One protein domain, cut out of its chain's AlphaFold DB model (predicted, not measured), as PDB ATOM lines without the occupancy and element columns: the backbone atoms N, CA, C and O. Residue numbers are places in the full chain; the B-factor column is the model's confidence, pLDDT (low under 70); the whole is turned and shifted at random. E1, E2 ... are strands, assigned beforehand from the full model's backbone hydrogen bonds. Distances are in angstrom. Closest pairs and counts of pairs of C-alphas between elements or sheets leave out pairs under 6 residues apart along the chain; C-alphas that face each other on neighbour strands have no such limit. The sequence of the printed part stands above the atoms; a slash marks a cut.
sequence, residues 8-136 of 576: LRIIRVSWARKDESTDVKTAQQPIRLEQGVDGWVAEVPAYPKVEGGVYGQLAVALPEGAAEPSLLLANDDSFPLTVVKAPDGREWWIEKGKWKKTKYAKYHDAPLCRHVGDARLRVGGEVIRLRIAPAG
ATOM      1  N   LEU A   8      47.240  44.889   8.490       89.50
ATOM      2  CA  LEU A   8      46.056  44.949   7.632       89.50
ATOM      3  C   LEU A   8      46.217  46.060   6.594       89.50
ATOM      4  O   LEU A   8      46.547  47.194   6.938       89.50
ATOM      5  N   ARG A   9      45.945  45.773   5.319       89.50
ATOM      6  CA  ARG A   9      46.027  46.780   4.250       89.50
ATOM      7  C   ARG A   9      44.990  46.530   3.163       89.50
ATOM      8  O   ARG A   9      44.607  45.395   2.896       89.50
ATOM      9  N   ILE A  10      44.541  47.597   2.504       88.12
ATOM     10  CA  ILE A  10      43.727  47.472   1.292       88.12
ATOM     11  C   ILE A  10      44.653  47.282   0.094       88.12
ATOM     12  O   ILE A  10      45.545  48.100  -0.141       88.12
ATOM     13  N   ILE A  11      44.417  46.230  -0.688       87.25
ATOM     14  CA  ILE A  11      45.166  45.967  -1.917       87.25
ATOM     15  C   ILE A  11      44.226  45.735  -3.094       87.25
ATOM     16  O   ILE A  11      43.075  45.334  -2.940       87.25
ATOM     17  N   ARG A  12      44.737  45.938  -4.302       85.50
ATOM     18  CA  ARG A  12      44.088  45.553  -5.547       85.50
ATOM     19  C   ARG A  12      44.975  44.559  -6.271       85.50
ATOM     20  O   ARG A  12      46.078  44.907  -6.678       85.50
ATOM     21  N   VAL A  13      44.450  43.358  -6.482       84.50
ATOM     22  CA  VAL A  13      45.119  42.313  -7.260       84.50
ATOM     23  C   VAL A  13      44.554  42.304  -8.678       84.50
ATOM     24  O   VAL A  13      43.348  42.142  -8.879       84.50
ATOM     25  N   SER A  14      45.422  42.486  -9.665       82.44
ATOM     26  CA  SER A  14      45.118  42.306 -11.083       82.44
ATOM     27  C   SER A  14      45.386  40.856 -11.469       82.44
ATOM     28  O   SER A  14      46.448  40.324 -11.157       82.44
ATOM     29  N   TRP A  15      44.442  40.216 -12.159       81.62
ATOM     30  CA  TRP A  15      44.512  38.791 -12.485       81.62
ATOM     31  C   TRP A  15      44.555  38.563 -13.998       81.62
ATOM     32  O   TRP A  15      43.660  39.013 -14.721       81.62
ATOM     33  N   ALA A  16      45.536  37.797 -14.479       76.06
ATOM     34  CA  ALA A  16      45.572  37.326 -15.866       76.06
ATOM     35  C   ALA A  16      44.617  36.137 -16.060       76.06
ATOM     36  O   ALA A  16      43.830  36.082 -17.020       76.06
ATOM     37  N   ARG A  17      44.661  35.194 -15.109       73.00
ATOM     38  CA  ARG A  17      43.849  33.971 -15.042       73.00
ATOM     39  C   ARG A  17      43.421  33.708 -13.596       73.00
ATOM     40  O   ARG A  17      43.837  34.412 -12.686       73.00
ATOM     41  N   LYS A  18      42.580  32.689 -13.395       74.75
ATOM     42  CA  LYS A  18      41.992  32.332 -12.091       74.75
ATOM     43  C   LYS A  18      43.038  32.122 -10.981       74.75
ATOM     44  O   LYS A  18      42.755  32.378  -9.819       74.75
ATOM     45  N   ASP A  19      44.233  31.660 -11.334       77.50
ATOM     46  CA  ASP A  19      45.285  31.332 -10.366       77.50
ATOM     47  C   ASP A  19      46.604  32.074 -10.644       77.50
ATOM     48  O   ASP A  19      47.608  31.806  -9.998       77.50
ATOM     49  N   GLU A  20      46.594  33.043 -11.567       76.12
ATOM     50  CA  GLU A  20      47.774  33.824 -11.961       76.12
ATOM     51  C   GLU A  20      47.502  35.320 -11.737       76.12
ATOM     52  O   GLU A  20      46.760  35.952 -12.505       76.12
ATOM     53  N   SER A  21      48.094  35.891 -10.683       78.69
ATOM     54  CA  SER A  21      48.103  37.335 -10.428       78.69
ATOM     55  C   SER A  21      49.197  38.027 -11.247       78.69
ATOM     56  O   SER A  21      50.309  37.524 -11.354       78.69
ATOM     57  N   THR A  22      48.885  39.184 -11.825       74.75
ATOM     58  CA  THR A  22      49.796  39.961 -12.685       74.75
ATOM     59  C   THR A  22      50.412  41.144 -11.952       74.75
ATOM     60  O   THR A  22      51.577  41.451 -12.159       74.75
ATOM     61  N   ASP A  23      49.622  41.827 -11.124       80.06
ATOM     62  CA  ASP A  23      50.036  43.052 -10.437       80.06
ATOM     63  C   ASP A  23      49.278  43.198  -9.112       80.06
ATOM     64  O   ASP A  23      48.111  42.806  -9.022       80.06
ATOM     65  N   VAL A  24      49.926  43.773  -8.099       83.31
ATOM     66  CA  VAL A  24      49.338  44.041  -6.782       83.31
ATOM     67  C   VAL A  24      49.620  45.487  -6.401       83.31
ATOM     68  O   VAL A  24      50.753  45.857  -6.119       83.31
ATOM     69  N   LYS A  25      48.568  46.307  -6.347       83.12
ATOM     70  CA  LYS A  25      48.651  47.700  -5.890       83.12
ATOM     71  C   LYS A  25      48.186  47.801  -4.451       83.12
ATOM     72  O   LYS A  25      47.064  47.405  -4.147       83.12
ATOM     73  N   THR A  26      49.008  48.359  -3.575       82.19
ATOM     74  CA  THR A  26      48.684  48.521  -2.155       82.19
ATOM     75  C   THR A  26      48.292  49.960  -1.840       82.19
ATOM     76  O   THR A  26      48.881  50.887  -2.390       82.19
ATOM     77  N   ALA A  27      47.345  50.163  -0.926       81.25
ATOM     78  CA  ALA A  27      47.096  51.481  -0.346       81.25
ATOM     79  C   ALA A  27      48.333  51.986   0.422       81.25
ATOM     80  O   ALA A  27      49.098  51.183   0.961       81.25
ATOM     81  N   GLN A  28      48.528  53.309   0.472       74.50
ATOM     82  CA  GLN A  28      49.707  53.905   1.113       74.50
ATOM     83  C   GLN A  28      49.734  53.681   2.630       74.50
ATOM     84  O   GLN A  28      50.797  53.437   3.194       74.50
ATOM     85  N   GLN A  29      48.572  53.746   3.285       79.88
ATOM     86  CA  GLN A  29      48.464  53.602   4.736       79.88
ATOM     87  C   GLN A  29      47.882  52.231   5.122       79.88
ATOM     88  O   GLN A  29      46.890  51.804   4.518       79.88
ATOM     89  N   PRO A  30      48.472  51.537   6.114       84.88
ATOM     90  CA  PRO A  30      47.866  50.352   6.704       84.88
ATOM     91  C   PRO A  30      46.617  50.723   7.512       84.88
ATOM     92  O   PRO A  30      46.487  51.838   8.023       84.88
ATOM     93  N   ILE A  31      45.704  49.766   7.643       85.75
ATOM     94  CA  ILE A  31      44.539  49.874   8.519       85.75
ATOM     95  C   ILE A  31      45.029  49.754   9.961       85.75
ATOM     96  O   ILE A  31      45.750  48.816  10.305       85.75
ATOM     97  N   ARG A  32      44.642  50.716  10.801       85.06
ATOM     98  CA  ARG A  32      45.035  50.742  12.210       85.06
ATOM     99  C   ARG A  32      44.357  49.607  12.972       85.06
ATOM    100  O   ARG A  32      43.166  49.360  12.804       85.06
ATOM    101  N   LEU A  33      45.148  48.940  13.808       86.00
ATOM    102  CA  LEU A  33      44.692  47.953  14.775       86.00
ATOM    103  C   LEU A  33      44.715  48.595  16.158       86.00
ATOM    104  O   LEU A  33      45.761  49.050  16.617       86.00
ATOM    105  N   GLU A  34      43.561  48.627  16.804       85.88
ATOM    106  CA  GLU A  34      43.376  49.181  18.138       85.88
ATOM    107  C   GLU A  34      43.162  48.051  19.143       85.88
ATOM    108  O   GLU A  34      42.535  47.035  18.838       85.88
ATOM    109  N   GLN A  35      43.697  48.208  20.352       80.19
ATOM    110  CA  GLN A  35      43.526  47.224  21.413       80.19
ATOM    111  C   GLN A  35      42.231  47.519  22.179       80.19
ATOM    112  O   GLN A  35      42.141  48.507  22.905       80.19
ATOM    113  N   GLY A  36      41.219  46.671  21.994       73.19
ATOM    114  CA  GLY A  36      39.946  46.726  22.710       73.19
ATOM    115  C   GLY A  36      39.927  45.855  23.971       73.19
ATOM    116  O   GLY A  36      40.907  45.199  24.318       73.19
ATOM    117  N   VAL A  37      38.771  45.824  24.645       68.19
ATOM    118  CA  VAL A  37      38.554  45.078  25.906       68.19
ATOM    119  C   VAL A  37      38.655  43.555  25.715       68.19
ATOM    120  O   VAL A  37      39.182  42.867  26.582       68.19
ATOM    121  N   ASP A  38      38.212  43.046  24.559       67.25
ATOM    122  CA  ASP A  38      38.138  41.609  24.236       67.25
ATOM    123  C   ASP A  38      39.150  41.170  23.152       67.25
ATOM    124  O   ASP A  38      39.004  40.098  22.563       67.25
ATOM    125  N   GLY A  39      40.148  42.006  22.835       81.56
ATOM    126  CA  GLY A  39      41.147  41.744  21.791       81.56
ATOM    127  C   GLY A  39      41.325  42.901  20.804       81.56
ATOM    128  O   GLY A  39      40.932  44.035  21.069       81.56
ATOM    129  N   TRP A  40      41.937  42.622  19.654       85.69
ATOM    130  CA  TRP A  40      42.231  43.628  18.628       85.69
ATOM    131  C   TRP A  40      41.001  43.989  17.789       85.69
ATOM    132  O   TRP A  40      40.227  43.118  17.389       85.69
ATOM    133  N   VAL A  41      40.846  45.271  17.465       86.88
ATOM    134  CA  VAL A  41      39.759  45.811  16.640       86.88
ATOM    135  C   VAL A  41      40.348  46.594  15.470       86.88
ATOM    136  O   VAL A  41      41.316  47.330  15.638       86.88
ATOM    137  N   ALA A  42      39.775  46.436  14.278       87.38
ATOM    138  CA  ALA A  42      40.145  47.204  13.094       87.38
ATOM    139  C   ALA A  42      38.899  47.775  12.417       87.38
ATOM    140  O   ALA A  42      37.937  47.038  12.182       87.38
ATOM    141  N   GLU A  43      38.937  49.051  12.039       85.31
ATOM    142  CA  GLU A  43      37.901  49.658  11.204       85.31
ATOM    143  C   GLU A  43      38.279  49.570   9.724       85.31
ATOM    144  O   GLU A  43      39.345  50.014   9.295       85.31
ATOM    145  N   VAL A  44      37.398  48.970   8.925       86.31
ATOM    146  CA  VAL A  44      37.610  48.728   7.498       86.31
ATOM    147  C   VAL A  44      36.498  49.418   6.708       86.31
ATOM    148  O   VAL A  44      35.325  49.175   6.973       86.31
ATOM    149  N   PRO A  45      36.801  50.245   5.698       83.19
ATOM    150  CA  PRO A  45      35.750  50.841   4.887       83.19
ATOM    151  C   PRO A  45      35.110  49.802   3.956       83.19
ATOM    152  O   PRO A  45      35.798  49.000   3.316       83.19
ATOM    153  N   ALA A  46      33.785  49.846   3.835       82.31
ATOM    154  CA  ALA A  46      33.025  49.121   2.829       82.31
ATOM    155  C   ALA A  46      33.346  49.676   1.435       82.31
ATOM    156  O   ALA A  46      33.492  50.884   1.243       82.31
ATOM    157  N   TYR A  47      33.437  48.786   0.446       81.19
ATOM    158  CA  TYR A  47      33.903  49.089  -0.909       81.19
ATOM    159  C   TYR A  47      35.227  49.874  -0.912       81.19
ATOM    160  O   TYR A  47      35.300  50.960  -1.502       81.19
ATOM    161  N   PRO A  48      36.280  49.342  -0.262       81.81
ATOM    162  CA  PRO A  48      37.524  50.066  -0.071       81.81
ATOM    163  C   PRO A  48      38.154  50.371  -1.432       81.81
ATOM    164  O   PRO A  48      38.104  49.550  -2.349       81.81
ATOM    165  N   LYS A  49      38.738  51.560  -1.583       82.75
ATOM    166  CA  LYS A  49      39.382  52.001  -2.829       82.75
ATOM    167  C   LYS A  49      40.876  52.202  -2.608       82.75
ATOM    168  O   LYS A  49      41.289  52.716  -1.575       82.75
ATOM    169  N   VAL A  50      41.669  51.804  -3.596       82.69
ATOM    170  CA  VAL A  50      43.104  52.100  -3.692       82.69
ATOM    171  C   VAL A  50      43.285  53.407  -4.477       82.69
ATOM    172  O   VAL A  50      42.344  53.889  -5.121       82.69
ATOM    173  N   GLU A  51      44.483  53.993  -4.439       70.00
ATOM    174  CA  GLU A  51      44.824  55.202  -5.195       70.00
ATOM    175  C   GLU A  51      44.406  55.110  -6.671       70.00
ATOM    176  O   GLU A  51      44.549  54.072  -7.325       70.00
ATOM    177  N   GLY A  52      43.830  56.199  -7.186       65.00
ATOM    178  CA  GLY A  52      43.180  56.227  -8.501       65.00
ATOM    179  C   GLY A  52      41.703  55.806  -8.493       65.00
ATOM    180  O   GLY A  52      41.114  55.636  -9.557       65.00
ATOM    181  N   GLY A  53      41.088  55.640  -7.314       69.44
ATOM    182  CA  GLY A  53      39.638  55.472  -7.162       69.44
ATOM    183  C   GLY A  53      39.112  54.073  -7.484       69.44
ATOM    184  O   GLY A  53      37.905  53.900  -7.669       69.44
ATOM    185  N   VAL A  54      39.992  53.070  -7.549       76.06
ATOM    186  CA  VAL A  54      39.611  51.713  -7.952       76.06
ATOM    187  C   VAL A  54      39.400  50.811  -6.748       76.06
ATOM    188  O   VAL A  54      40.204  50.816  -5.822       76.06
ATOM    189  N   TYR A  55      38.333  50.012  -6.780       81.00
ATOM    190  CA  TYR A  55      37.991  49.090  -5.701       81.00
ATOM    191  C   TYR A  55      39.109  48.073  -5.439       81.00
ATOM    192  O   TYR A  55      39.636  47.448  -6.365       81.00
ATOM    193  N   GLY A  56      39.453  47.933  -4.163       83.25
ATOM    194  CA  GLY A  56      40.366  46.941  -3.620       83.25
ATOM    195  C   GLY A  56      39.645  45.971  -2.690       83.25
ATOM    196  O   GLY A  56      38.417  45.927  -2.616       83.25
ATOM    197  N   GLN A  57      40.438  45.189  -1.974       87.00
ATOM    198  CA  GLN A  57      40.001  44.201  -0.999       87.00
ATOM    199  C   GLN A  57      40.924  44.235   0.219       87.00
ATOM    200  O   GLN A  57      42.060  44.710   0.131       87.00
ATOM    201  N   LEU A  58      40.434  43.726   1.347       87.62
ATOM    202  CA  LEU A  58      41.245  43.566   2.545       87.62
ATOM    203  C   LEU A  58      42.306  42.484   2.322       87.62
ATOM    204  O   LEU A  58      42.003  41.396   1.825       87.62
ATOM    205  N   ALA A  59      43.534  42.792   2.718       88.12
ATOM    206  CA  ALA A  59      44.632  41.855   2.775       88.12
ATOM    207  C   ALA A  59      45.313  41.884   4.138       88.12
ATOM    208  O   ALA A  59      45.378  42.922   4.801       88.12
ATOM    209  N   VAL A  60      45.834  40.724   4.516       89.62
ATOM    210  CA  VAL A  60      46.550  40.493   5.766       89.62
ATOM    211  C   VAL A  60      47.988  40.134   5.417       89.62
ATOM    212  O   VAL A  60      48.219  39.177   4.681       89.62
ATOM    213  N   ALA A  61      48.949  40.895   5.923       87.62
ATOM    214  CA  ALA A  61      50.356  40.518   5.917       87.62
ATOM    215  C   ALA A  61      50.718  39.966   7.298       87.62
ATOM    216  O   ALA A  61      50.377  40.547   8.331       87.62
ATOM    217  N   LEU A  62      51.375  38.810   7.301       86.00
ATOM    218  CA  LEU A  62      51.762  38.098   8.511       86.00
ATOM    219  C   LEU A  62      53.263  38.267   8.783       86.00
ATOM    220  O   LEU A  62      54.038  38.297   7.826       86.00
ATOM    221  N   PRO A  63      53.686  38.347  10.057       80.38
ATOM    222  CA  PRO A  63      55.098  38.237  10.411       80.38
ATOM    223  C   PRO A  63      55.629  36.820  10.131       80.38
ATOM    224  O   PRO A  63      54.865  35.850  10.096       80.38
ATOM    225  N   GLU A  64      56.944  36.690   9.923       72.94
ATOM    226  CA  GLU A  64      57.584  35.400   9.628       72.94
ATOM    227  C   GLU A  64      57.294  34.363  10.731       72.94
ATOM    228  O   GLU A  64      57.497  34.617  11.917       72.94
ATOM    229  N   GLY A  65      56.801  33.183  10.337       70.19
ATOM    230  CA  GLY A  65      56.478  32.080  11.254       70.19
ATOM    231  C   GLY A  65      55.082  32.123  11.894       70.19
ATOM    232  O   GLY A  65      54.749  31.217  12.660       70.19
ATOM    233  N   ALA A  66      54.246  33.120  11.587       77.06
ATOM    234  CA  ALA A  66      52.863  33.164  12.065       77.06
ATOM    235  C   ALA A  66      51.950  32.144  11.353       77.06
ATOM    236  O   ALA A  66      52.145  31.802  10.188       77.06
ATOM    237  N   ALA A  67      50.924  31.668  12.066       81.00
ATOM    238  CA  ALA A  67      49.945  30.728  11.524       81.00
ATOM    239  C   ALA A  67      49.030  31.384  10.475       81.00
ATOM    240  O   ALA A  67      48.702  32.567  10.578       81.00
ATOM    241  N   GLU A  68      48.568  30.583   9.512       85.94
ATOM    242  CA  GLU A  68      47.727  31.047   8.404       85.94
ATOM    243  C   GLU A  68      46.433  31.728   8.894       85.94
ATOM    244  O   GLU A  68      45.769  31.224   9.811       85.94
ATOM    245  N   PRO A  69      46.030  32.861   8.292       88.94
ATOM    246  CA  PRO A  69      44.902  33.630   8.777       88.94
ATOM    247  C   PRO A  69      43.580  33.080   8.220       88.94
ATOM    248  O   PRO A  69      43.479  32.678   7.057       88.94
ATOM    249  N   SER A  70      42.527  33.083   9.042       86.06
ATOM    250  CA  SER A  70      41.202  32.581   8.649       86.06
ATOM    251  C   SER A  70      40.065  33.478   9.126       86.06
ATOM    252  O   SER A  70      40.105  34.041  10.217       86.06
ATOM    253  N   LEU A  71      39.020  33.613   8.315       84.69
ATOM    254  CA  LEU A  71      37.798  34.321   8.692       84.69
ATOM    255  C   LEU A  71      36.887  33.390   9.494       84.69
ATOM    256  O   LEU A  71      36.612  32.270   9.070       84.69
ATOM    257  N   LEU A  72      36.387  33.853  10.636       82.25
ATOM    258  CA  LEU A  72      35.441  33.100  11.457       82.25
ATOM    259  C   LEU A  72      34.012  33.412  11.045       82.25
ATOM    260  O   LEU A  72      33.554  34.559  11.084       82.25
ATOM    261  N   LEU A  73      33.291  32.359  10.685       75.75
ATOM    262  CA  LEU A  73      31.896  32.426  10.306       75.75
ATOM    263  C   LEU A  73      30.986  32.579  11.537       75.75
ATOM    264  O   LEU A  73      31.404  32.470  12.693       75.75
ATOM    265  N   ALA A  74      29.699  32.855  11.302       63.16
ATOM    266  CA  ALA A  74      28.724  33.084  12.373       63.16
ATOM    267  C   ALA A  74      28.482  31.848  13.264       63.16
ATOM    268  O   ALA A  74      27.972  31.998  14.371       63.16
ATOM    269  N   ASN A  75      28.827  30.655  12.773       61.66
ATOM    270  CA  ASN A  75      28.769  29.367  13.466       61.66
ATOM    271  C   ASN A  75      30.135  28.907  14.011       61.66
ATOM    272  O   ASN A  75      30.266  27.740  14.358       61.66
ATOM    273  N   ASP A  76      31.122  29.805  14.045       69.19
ATOM    274  CA  ASP A  76      32.510  29.552  14.451       69.19
ATOM    275  C   ASP A  76      33.313  28.604  13.533       69.19
ATOM    276  O   ASP A  76      34.453  28.263  13.854       69.19
ATOM    277  N   ASP A  77      32.790  28.262  12.348       74.75
ATOM    278  CA  ASP A  77      33.578  27.618  11.289       74.75
ATOM    279  C   ASP A  77      34.634  28.592  10.736       74.75
ATOM    280  O   ASP A  77      34.408  29.801  10.669       74.75
ATOM    281  N   SER A  78      35.781  28.077  10.292       78.44
ATOM    282  CA  SER A  78      36.871  28.879   9.720       78.44
ATOM    283  C   SER A  78      36.893  28.826   8.192       78.44
ATOM    284  O   SER A  78      36.922  27.742   7.609       78.44
ATOM    285  N   PHE A  79      36.965  29.987   7.541       81.31
ATOM    286  CA  PHE A  79      37.197  30.134   6.107       81.31
ATOM    287  C   PHE A  79      38.650  30.588   5.859       81.31
ATOM    288  O   PHE A  79      39.007  31.695   6.269       81.31
ATOM    289  N   PRO A  80      39.508  29.762   5.231       83.88
ATOM    290  CA  PRO A  80      40.923  30.084   5.045       83.88
ATOM    291  C   PRO A  80      41.131  31.188   3.998       83.88
ATOM    292  O   PRO A  80      40.458  31.212   2.963       83.88
ATOM    293  N   LEU A  81      42.081  32.092   4.250       85.81
ATOM    294  CA  LEU A  81      42.520  33.091   3.271       85.81
ATOM    295  C   LEU A  81      43.545  32.485   2.299       85.81
ATOM    296  O   LEU A  81      44.167  31.467   2.582       85.81
ATOM    297  N   THR A  82      43.714  33.089   1.122       85.25
ATOM    298  CA  THR A  82      44.662  32.624   0.094       85.25
ATOM    299  C   THR A  82      45.812  33.608  -0.065       85.25
ATOM    300  O   THR A  82      45.578  34.811  -0.152       85.25
ATOM    301  N   VAL A  83      47.039  33.098  -0.161       88.12
ATOM    302  CA  VAL A  83      48.236  33.915  -0.380       88.12
ATOM    303  C   VAL A  83      48.341  34.416  -1.826       88.12
ATOM    304  O   VAL A  83      48.100  33.682  -2.786       88.12
ATOM    305  N   VAL A  84      48.724  35.681  -1.980       85.44
ATOM    306  CA  VAL A  84      49.104  36.321  -3.241       85.44
ATOM    307  C   VAL A  84      50.452  37.001  -3.049       85.44
ATOM    308  O   VAL A  84      50.638  37.774  -2.110       85.44
ATOM    309  N   LYS A  85      51.387  36.726  -3.960       83.31
ATOM    310  CA  LYS A  85      52.715  37.344  -3.959       83.31
ATOM    311  C   LYS A  85      52.671  38.641  -4.753       83.31
ATOM    312  O   LYS A  85      52.267  38.641  -5.917       83.31
ATOM    313  N   ALA A  86      53.051  39.738  -4.116       78.75
ATOM    314  CA  ALA A  86      53.215  41.017  -4.780       78.75
ATOM    315  C   ALA A  86      54.584  41.084  -5.498       78.75
ATOM    316  O   ALA A  86      55.514  40.366  -5.119       78.75
ATOM    317  N   PRO A  87      54.730  41.917  -6.550       69.94
ATOM    318  CA  PRO A  87      55.990  42.047  -7.293       69.94
ATOM    319  C   PRO A  87      57.181  42.530  -6.448       69.94
ATOM    320  O   PRO A  87      58.327  42.316  -6.826       69.94
ATOM    321  N   ASP A  88      56.908  43.168  -5.309       70.44
ATOM    322  CA  ASP A  88      57.886  43.627  -4.315       70.44
ATOM    323  C   ASP A  88      58.391  42.504  -3.383       70.44
ATOM    324  O   ASP A  88      59.199  42.759  -2.492       70.44
ATOM    325  N   GLY A  89      57.922  41.266  -3.578       72.31
ATOM    326  CA  GLY A  89      58.286  40.096  -2.779       72.31
ATOM    327  C   GLY A  89      57.435  39.892  -1.524       72.31
ATOM    328  O   GLY A  89      57.625  38.890  -0.837       72.31
ATOM    329  N   ARG A  90      56.480  40.784  -1.219       80.94
ATOM    330  CA  ARG A  90      55.599  40.639  -0.049       80.94
ATOM    331  C   ARG A  90      54.478  39.636  -0.301       80.94
ATOM    332  O   ARG A  90      53.896  39.579  -1.385       80.94
ATOM    333  N   GLU A  91      54.130  38.882   0.736       87.44
ATOM    334  CA  GLU A  91      53.020  37.931   0.713       87.44
ATOM    335  C   GLU A  91      51.782  38.528   1.390       87.44
ATOM    336  O   GLU A  91      51.817  38.945   2.547       87.44
ATOM    337  N   TRP A  92      50.673  38.563   0.653       87.94
ATOM    338  CA  TRP A  92      49.398  39.100   1.112       87.94
ATOM    339  C   TRP A  92      48.331  38.012   1.125       87.94
ATOM    340  O   TRP A  92      48.026  37.415   0.092       87.94
ATOM    341  N   TRP A  93      47.711  37.791   2.277       89.62
ATOM    342  CA  TRP A  93      46.598  36.863   2.435       89.62
ATOM    343  C   TRP A  93      45.277  37.575   2.173       89.62
ATOM    344  O   TRP A  93      44.946  38.556   2.838       89.62
ATOM    345  N   ILE A  94      44.520  37.082   1.199       87.38
ATOM    346  CA  ILE A  94      43.286  37.705   0.715       87.38
ATOM    347  C   ILE A  94      42.106  36.739   0.740       87.38
ATOM    348  O   ILE A  94      42.255  35.517   0.660       87.38
ATOM    349  N   GLU A  95      40.901  37.297   0.779       84.62
ATOM    350  CA  GLU A  95      39.672  36.539   0.569       84.62
ATOM    351  C   GLU A  95      39.525  36.208  -0.927       84.62
ATOM    352  O   GLU A  95      39.232  37.076  -1.750       84.62
ATOM    353  N   LYS A  96      39.730  34.940  -1.305       80.12
ATOM    354  CA  LYS A  96      39.572  34.482  -2.694       80.12
ATOM    355  C   LYS A  96      38.154  33.952  -2.930       80.12
ATOM    356  O   LYS A  96      37.908  32.749  -2.877       80.12
ATOM    357  N   GLY A  97      37.204  34.848  -3.198       77.31
ATOM    358  CA  GLY A  97      35.826  34.473  -3.527       77.31
ATOM    359  C   GLY A  97      35.638  33.995  -4.974       77.31
ATOM    360  O   GLY A  97      36.578  33.615  -5.683       77.31
ATOM    361  N   LYS A  98      34.383  34.000  -5.444       80.56
ATOM    362  CA  LYS A  98      34.004  33.496  -6.777       80.56
ATOM    363  C   LYS A  98      34.715  34.270  -7.893       80.56
ATOM    364  O   LYS A  98      34.744  35.497  -7.895       80.56
ATOM    365  N   TRP A  99      35.244  33.555  -8.884       80.62
ATOM    366  CA  TRP A  99      35.847  34.172 -10.065       80.62
ATOM    367  C   TRP A  99      34.775  34.810 -10.951       80.62
ATOM    368  O   TRP A  99      33.855  34.123 -11.405       80.62
ATOM    369  N   LYS A 100      34.901  36.108 -11.232       78.62
ATOM    370  CA  LYS A 100      33.987  36.855 -12.101       78.62
ATOM    371  C   LYS A 100      34.724  37.383 -13.328       78.62
ATOM    372  O   LYS A 100      35.803  37.966 -13.233       78.62
ATOM    373  N   LYS A 101      34.109  37.183 -14.497       77.62
ATOM    374  CA  LYS A 101      34.525  37.772 -15.775       77.62
ATOM    375  C   LYS A 101      33.441  38.751 -16.216       77.62
ATOM    376  O   LYS A 101      32.317  38.334 -16.477       77.62
ATOM    377  N   THR A 102      33.763  40.035 -16.289       71.88
ATOM    378  CA  THR A 102      32.917  41.056 -16.917       71.88
ATOM    379  C   THR A 102      33.550  41.504 -18.234       71.88
ATOM    380  O   THR A 102      34.708  41.192 -18.511       71.88
ATOM    381  N   LYS A 103      32.804  42.264 -19.049       67.75
ATOM    382  CA  LYS A 103      33.300  42.832 -20.319       67.75
ATOM    383  C   LYS A 103      34.583  43.667 -20.145       67.75
ATOM    384  O   LYS A 103      35.357  43.780 -21.085       67.75
ATOM    385  N   TYR A 104      34.811  44.213 -18.948       63.59
ATOM    386  CA  TYR A 104      35.886  45.166 -18.663       63.59
ATOM    387  C   TYR A 104      36.895  44.689 -17.602       63.59
ATOM    388  O   TYR A 104      37.909  45.352 -17.407       63.59
ATOM    389  N   ALA A 105      36.650  43.574 -16.900       69.19
ATOM    390  CA  ALA A 105      37.544  43.105 -15.838       69.19
ATOM    391  C   ALA A 105      37.421  41.602 -15.545       69.19
ATOM    392  O   ALA A 105      36.357  40.992 -15.674       69.19
ATOM    393  N   LYS A 106      38.521  41.014 -15.072       78.62
ATOM    394  CA  LYS A 106      38.580  39.666 -14.500       78.62
ATOM    395  C   LYS A 106      39.090  39.782 -13.067       78.62
ATOM    396  O   LYS A 106      40.145  40.373 -12.859       78.62
ATOM    397  N   TYR A 107      38.336  39.283 -12.094       78.00
ATOM    398  CA  TYR A 107      38.698  39.420 -10.684       78.00
ATOM    399  C   TYR A 107      38.054  38.336  -9.817       78.00
ATOM    400  O   TYR A 107      37.043  37.731 -10.189       78.00
ATOM    401  N   HIS A 108      38.644  38.105  -8.646       78.69
ATOM    402  CA  HIS A 108      38.011  37.350  -7.574       78.69
ATOM    403  C   HIS A 108      37.083  38.248  -6.776       78.69
ATOM    404  O   HIS A 108      37.437  39.367  -6.420       78.69
ATOM    405  N   ASP A 109      35.880  37.753  -6.522       72.69
ATOM    406  CA  ASP A 109      34.949  38.430  -5.645       72.69
ATOM    407  C   ASP A 109      35.502  38.498  -4.208       72.69
ATOM    408  O   ASP A 109      36.048  37.505  -3.734       72.69
ATOM    409  N   ALA A 110      35.319  39.629  -3.524       75.69
ATOM    410  CA  ALA A 110      35.681  39.843  -2.120       75.69
ATOM    411  C   ALA A 110      34.423  40.262  -1.330       75.69
ATOM    412  O   ALA A 110      34.150  41.460  -1.182       75.69
ATOM    413  N   PRO A 111      33.573  39.297  -0.924       75.00
ATOM    414  CA  PRO A 111      32.317  39.570  -0.229       75.00
ATOM    415  C   PRO A 111      32.470  40.310   1.099       75.00
ATOM    416  O   PRO A 111      31.565  41.069   1.450       75.00
ATOM    417  N   LEU A 112      33.579  40.112   1.824       78.00
ATOM    418  CA  LEU A 112      33.783  40.651   3.167       78.00
ATOM    419  C   LEU A 112      33.534  42.160   3.217       78.00
ATOM    420  O   LEU A 112      32.706  42.622   3.990       78.00
ATOM    421  N   CYS A 113      34.187  42.923   2.342       77.38
ATOM    422  CA  CYS A 113      34.122  44.385   2.357       77.38
ATOM    423  C   CYS A 113      32.958  44.970   1.535       77.38
ATOM    424  O   CYS A 113      32.940  46.173   1.291       77.38
ATOM    425  N   ARG A 114      31.996  44.167   1.059       74.31
ATOM    426  CA  ARG A 114      30.814  44.675   0.322       74.31
ATOM    427  C   ARG A 114      29.637  45.048   1.208       74.31
ATOM    428  O   ARG A 114      28.693  45.687   0.740       74.31
ATOM    429  N   HIS A 115      29.673  44.607   2.453       72.31
ATOM    430  CA  HIS A 115      28.581  44.756   3.393       72.31
ATOM    431  C   HIS A 115      29.100  45.426   4.655       72.31
ATOM    432  O   HIS A 115      30.185  45.102   5.129       72.31
ATOM    433  N   VAL A 116      28.311  46.362   5.168       72.81
ATOM    434  CA  VAL A 116      28.545  46.993   6.466       72.81
ATOM    435  C   VAL A 116      28.198  45.982   7.557       72.81
ATOM    436  O   VAL A 116      27.198  45.268   7.435       72.81
ATOM    437  N   GLY A 117      29.032  45.881   8.588       74.12
ATOM    438  CA  GLY A 117      28.835  44.911   9.661       74.12
ATOM    439  C   GLY A 117      30.118  44.444  10.341       74.12
ATOM    440  O   GLY A 117      31.199  44.976  10.106       74.12
ATOM    441  N   ASP A 118      29.993  43.411  11.174       78.56
ATOM    442  CA  ASP A 118      31.113  42.830  11.921       78.56
ATOM    443  C   ASP A 118      31.623  41.537  11.282       78.56
ATOM    444  O   ASP A 118      30.854  40.627  10.954       78.56
ATOM    445  N   ALA A 119      32.941  41.390  11.213       81.81
ATOM    446  CA  ALA A 119      33.605  40.131  10.911       81.81
ATOM    447  C   ALA A 119      34.689  39.814  11.944       81.81
ATOM    448  O   ALA A 119      35.154  40.677  12.684       81.81
ATOM    449  N   ARG A 120      35.081  38.542  12.021       86.62
ATOM    450  CA  ARG A 120      36.129  38.069  12.928       86.62
ATOM    451  C   ARG A 120      37.226  37.415  12.101       86.62
ATOM    452  O   ARG A 120      36.939  36.513  11.318       86.62
ATOM    453  N   LEU A 121      38.457  37.871  12.270       86.69
ATOM    454  CA  LEU A 121      39.654  37.342  11.628       86.69
ATOM    455  C   LEU A 121      40.513  36.667  12.696       86.69
ATOM    456  O   LEU A 121      40.871  37.292  13.685       86.69
ATOM    457  N   ARG A 122      40.838  35.393  12.512       86.31
ATOM    458  CA  ARG A 122      41.750  34.649  13.379       86.31
ATOM    459  C   ARG A 122      43.148  34.668  12.775       86.31
ATOM    460  O   ARG A 122      43.311  34.267  11.623       86.31
ATOM    461  N   VAL A 123      44.128  35.083  13.570       84.88
ATOM    462  CA  VAL A 123      45.558  35.037  13.241       84.88
ATOM    463  C   VAL A 123      46.274  34.360  14.408       84.88
ATOM    464  O   VAL A 123      46.351  34.917  15.500       84.88
ATOM    465  N   GLY A 124      46.743  33.124  14.217       81.81
ATOM    466  CA  GLY A 124      47.274  32.323  15.325       81.81
ATOM    467  C   GLY A 124      46.238  32.097  16.436       81.81
ATOM    468  O   GLY A 124      45.142  31.598  16.171       81.81
ATOM    469  N   GLY A 125      46.599  32.444  17.675       78.31
ATOM    470  CA  GLY A 125      45.710  32.379  18.843       78.31
ATOM    471  C   GLY A 125      44.804  33.602  19.026       78.31
ATOM    472  O   GLY A 125      43.876  33.549  19.830       78.31
ATOM    473  N   GLU A 126      45.037  34.676  18.273       84.00
ATOM    474  CA  GLU A 126      44.336  35.951  18.422       84.00
ATOM    475  C   GLU A 126      43.117  36.036  17.494       84.00
ATOM    476  O   GLU A 126      43.125  35.544  16.359       84.00
ATOM    477  N   VAL A 127      42.055  36.696  17.969       85.75
ATOM    478  CA  VAL A 127      40.853  36.995  17.177       85.75
ATOM    479  C   VAL A 127      40.704  38.506  17.056       85.75
ATOM    480  O   VAL A 127      40.426  39.201  18.026       85.75
ATOM    481  N   ILE A 128      40.860  39.000  15.835       86.75
ATOM    482  CA  ILE A 128      40.715  40.403  15.466       86.75
ATOM    483  C   ILE A 128      39.272  40.645  15.024       86.75
ATOM    484  O   ILE A 128      38.752  39.954  14.140       86.75
ATOM    485  N   ARG A 129      38.609  41.642  15.608       86.69
ATOM    486  CA  ARG A 129      37.273  42.082  15.196       86.69
ATOM    487  C   ARG A 129      37.394  43.151  14.113       86.69
ATOM    488  O   ARG A 129      37.933  44.225  14.347       86.69
ATOM    489  N   LEU A 130      36.876  42.855  12.930       86.19
ATOM    490  CA  LEU A 130      36.832  43.769  11.794       86.19
ATOM    491  C   LEU A 130      35.463  44.458  11.766       86.19
ATOM    492  O   LEU A 130      34.458  43.799  11.494       86.19
ATOM    493  N   ARG A 131      35.428  45.765  12.027       84.62
ATOM    494  CA  ARG A 131      34.235  46.608  11.884       84.62
ATOM    495  C   ARG A 131      34.218  47.195  10.482       84.62
ATOM    496  O   ARG A 131      35.029  48.059  10.162       84.62
ATOM    497  N   ILE A 132      33.329  46.704   9.629       84.81
ATOM    498  CA  ILE A 132      33.203  47.192   8.260       84.81
ATOM    499  C   ILE A 132      32.183  48.328   8.248       84.81
ATOM    500  O   ILE A 132      30.993  48.066   8.400       84.81
ATOM    501  N   ALA A 133      32.636  49.567   8.065       79.12
ATOM    502  CA  ALA A 133      31.803  50.771   8.103       79.12
ATOM    503  C   ALA A 133      31.603  51.371   6.696       79.12
ATOM    504  O   ALA A 133      32.447  51.167   5.818       79.12
ATOM    505  N   PRO A 134      30.513  52.108   6.420       77.19
ATOM    506  CA  PRO A 134      30.372  52.827   5.159       77.19
ATOM    507  C   PRO A 134      31.489  53.866   4.992       77.19
ATOM    508  O   PRO A 134      31.961  54.459   5.958       77.19
ATOM    509  N   ALA A 135      31.907  54.123   3.751       71.56
ATOM    510  CA  ALA A 135      32.928  55.132   3.488       71.56
ATOM    511  C   ALA A 135      32.484  56.518   3.999       71.56
ATOM    512  O   ALA A 135      31.425  57.007   3.608       71.56
ATOM    513  N   GLY A 136      33.317  57.149   4.833       70.88
ATOM    514  CA  GLY A 136      33.057  58.476   5.403       70.88
ATOM    515  C   GLY A 136      32.331  58.482   6.752       70.88
ATOM    516  O   GLY A 136      32.113  59.565   7.284       70.88
TER     517      GLY A 136
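AT A GLANCE: This is residues 8 to 136 of the 576 residues of an uncharacterized protein of Halochromatium sp (UniProt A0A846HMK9). Two strongly twisted sheets sit next to each other in a rounded body: a six-stranded one at one end of the long axis, and a five-stranded one that is curled like part of a barrel and bent back on itself, with E2 and E1 facing E9 and E8 and with E5 as the hinge. Edge strand E7 of the six-stranded sheet runs on into edge strand E8 of the five-stranded one, one of several places where the chain passes between the two sheets, and a small hairpin, E10 and E11, packs with E11 on E1 at the far end. The 129 printed residues hold no named helix and thirteen named strands, E1 to E13 in chain order, so the class is all strand. The sheet orders are E3, E4, E13, E12, E6, E7, which is mixed, and E2, E1, E5, E9, E8, which is antiparallel. The whole is compact, with a radius of gyration of the C-alphas of 14.3 A and spans of 45 by 35 by 31 A.

IN THESE COORDINATES: In the six-stranded sheet, E3 is residues 33 to 36, E4 39 to 45 (19.9 A), E13 126 to 133 (22.0 A), E12 117 to 123 (19.7 A), E6 70 to 72 and E7 78 to 80. In the other, E2 is residues 20 to 26 (17.7 A), E1 8 to 17 (25.3 A), E5 57 to 61, E9 91 to 94 and E8 82 to 85. E10 is residues 99 to 101 and E11 106 to 108. C-alpha 8 begins E1 at (46.056, 44.949, 7.632), and C-alpha 133 ends E13 at (31.803, 50.771, 8.103).

HOW THE PARTS SIT: E4 and E13 are parallel at 28 degrees, with N 42 and O 129 at 2.9 A. The hairpin E12 and E13 has N 128 and O 121 at 2.7 A. E12 and E6 are antiparallel, with N 72 and O 120 at 2.8 A. Hairpins E3 and E4, and E6 and E7, have N 34 and O 41, and N 71 and O 79, each at 2.8 A. E7 runs on into E8 at 25 degrees. In the folded sheet, E1 pairs with E5 over residues 8 to 11, N 11 and O 57 at 2.9 A, and with E2 over 11 to 17, N 14 and O 23 at 2.8 A. E5 and E9 have N 60 and O 93 at 2.9 A; the hairpin E8 and E9 has N 84 and O 92 at 2.8 A. The closest C-alphas of E2 and E8, Ser 21 and Val 84, are 7.3 A apart; those of E1 and E11, Trp 15 and Tyr 107, 6.1 A. The hairpin E10 and E11 has N 100 and O 107 at 2.9 A. E1 and E4 are near each other, with 5 pairs of C-alphas within 10 A.

THE WHOLE: The farthest C-alphas, of Val 37 and Lys 103, are 46.6 A apart. The printed part has no cut. The link from E4 to E5 is long, with 11 residues; in it residues 49 to 50 pair antiparallel with 54 to 55. Mean pLDDT of the printed part is 80.1; residues 37 to 38, 52 to 53, 74 to 76, 87 and 103 to 105 are under 70.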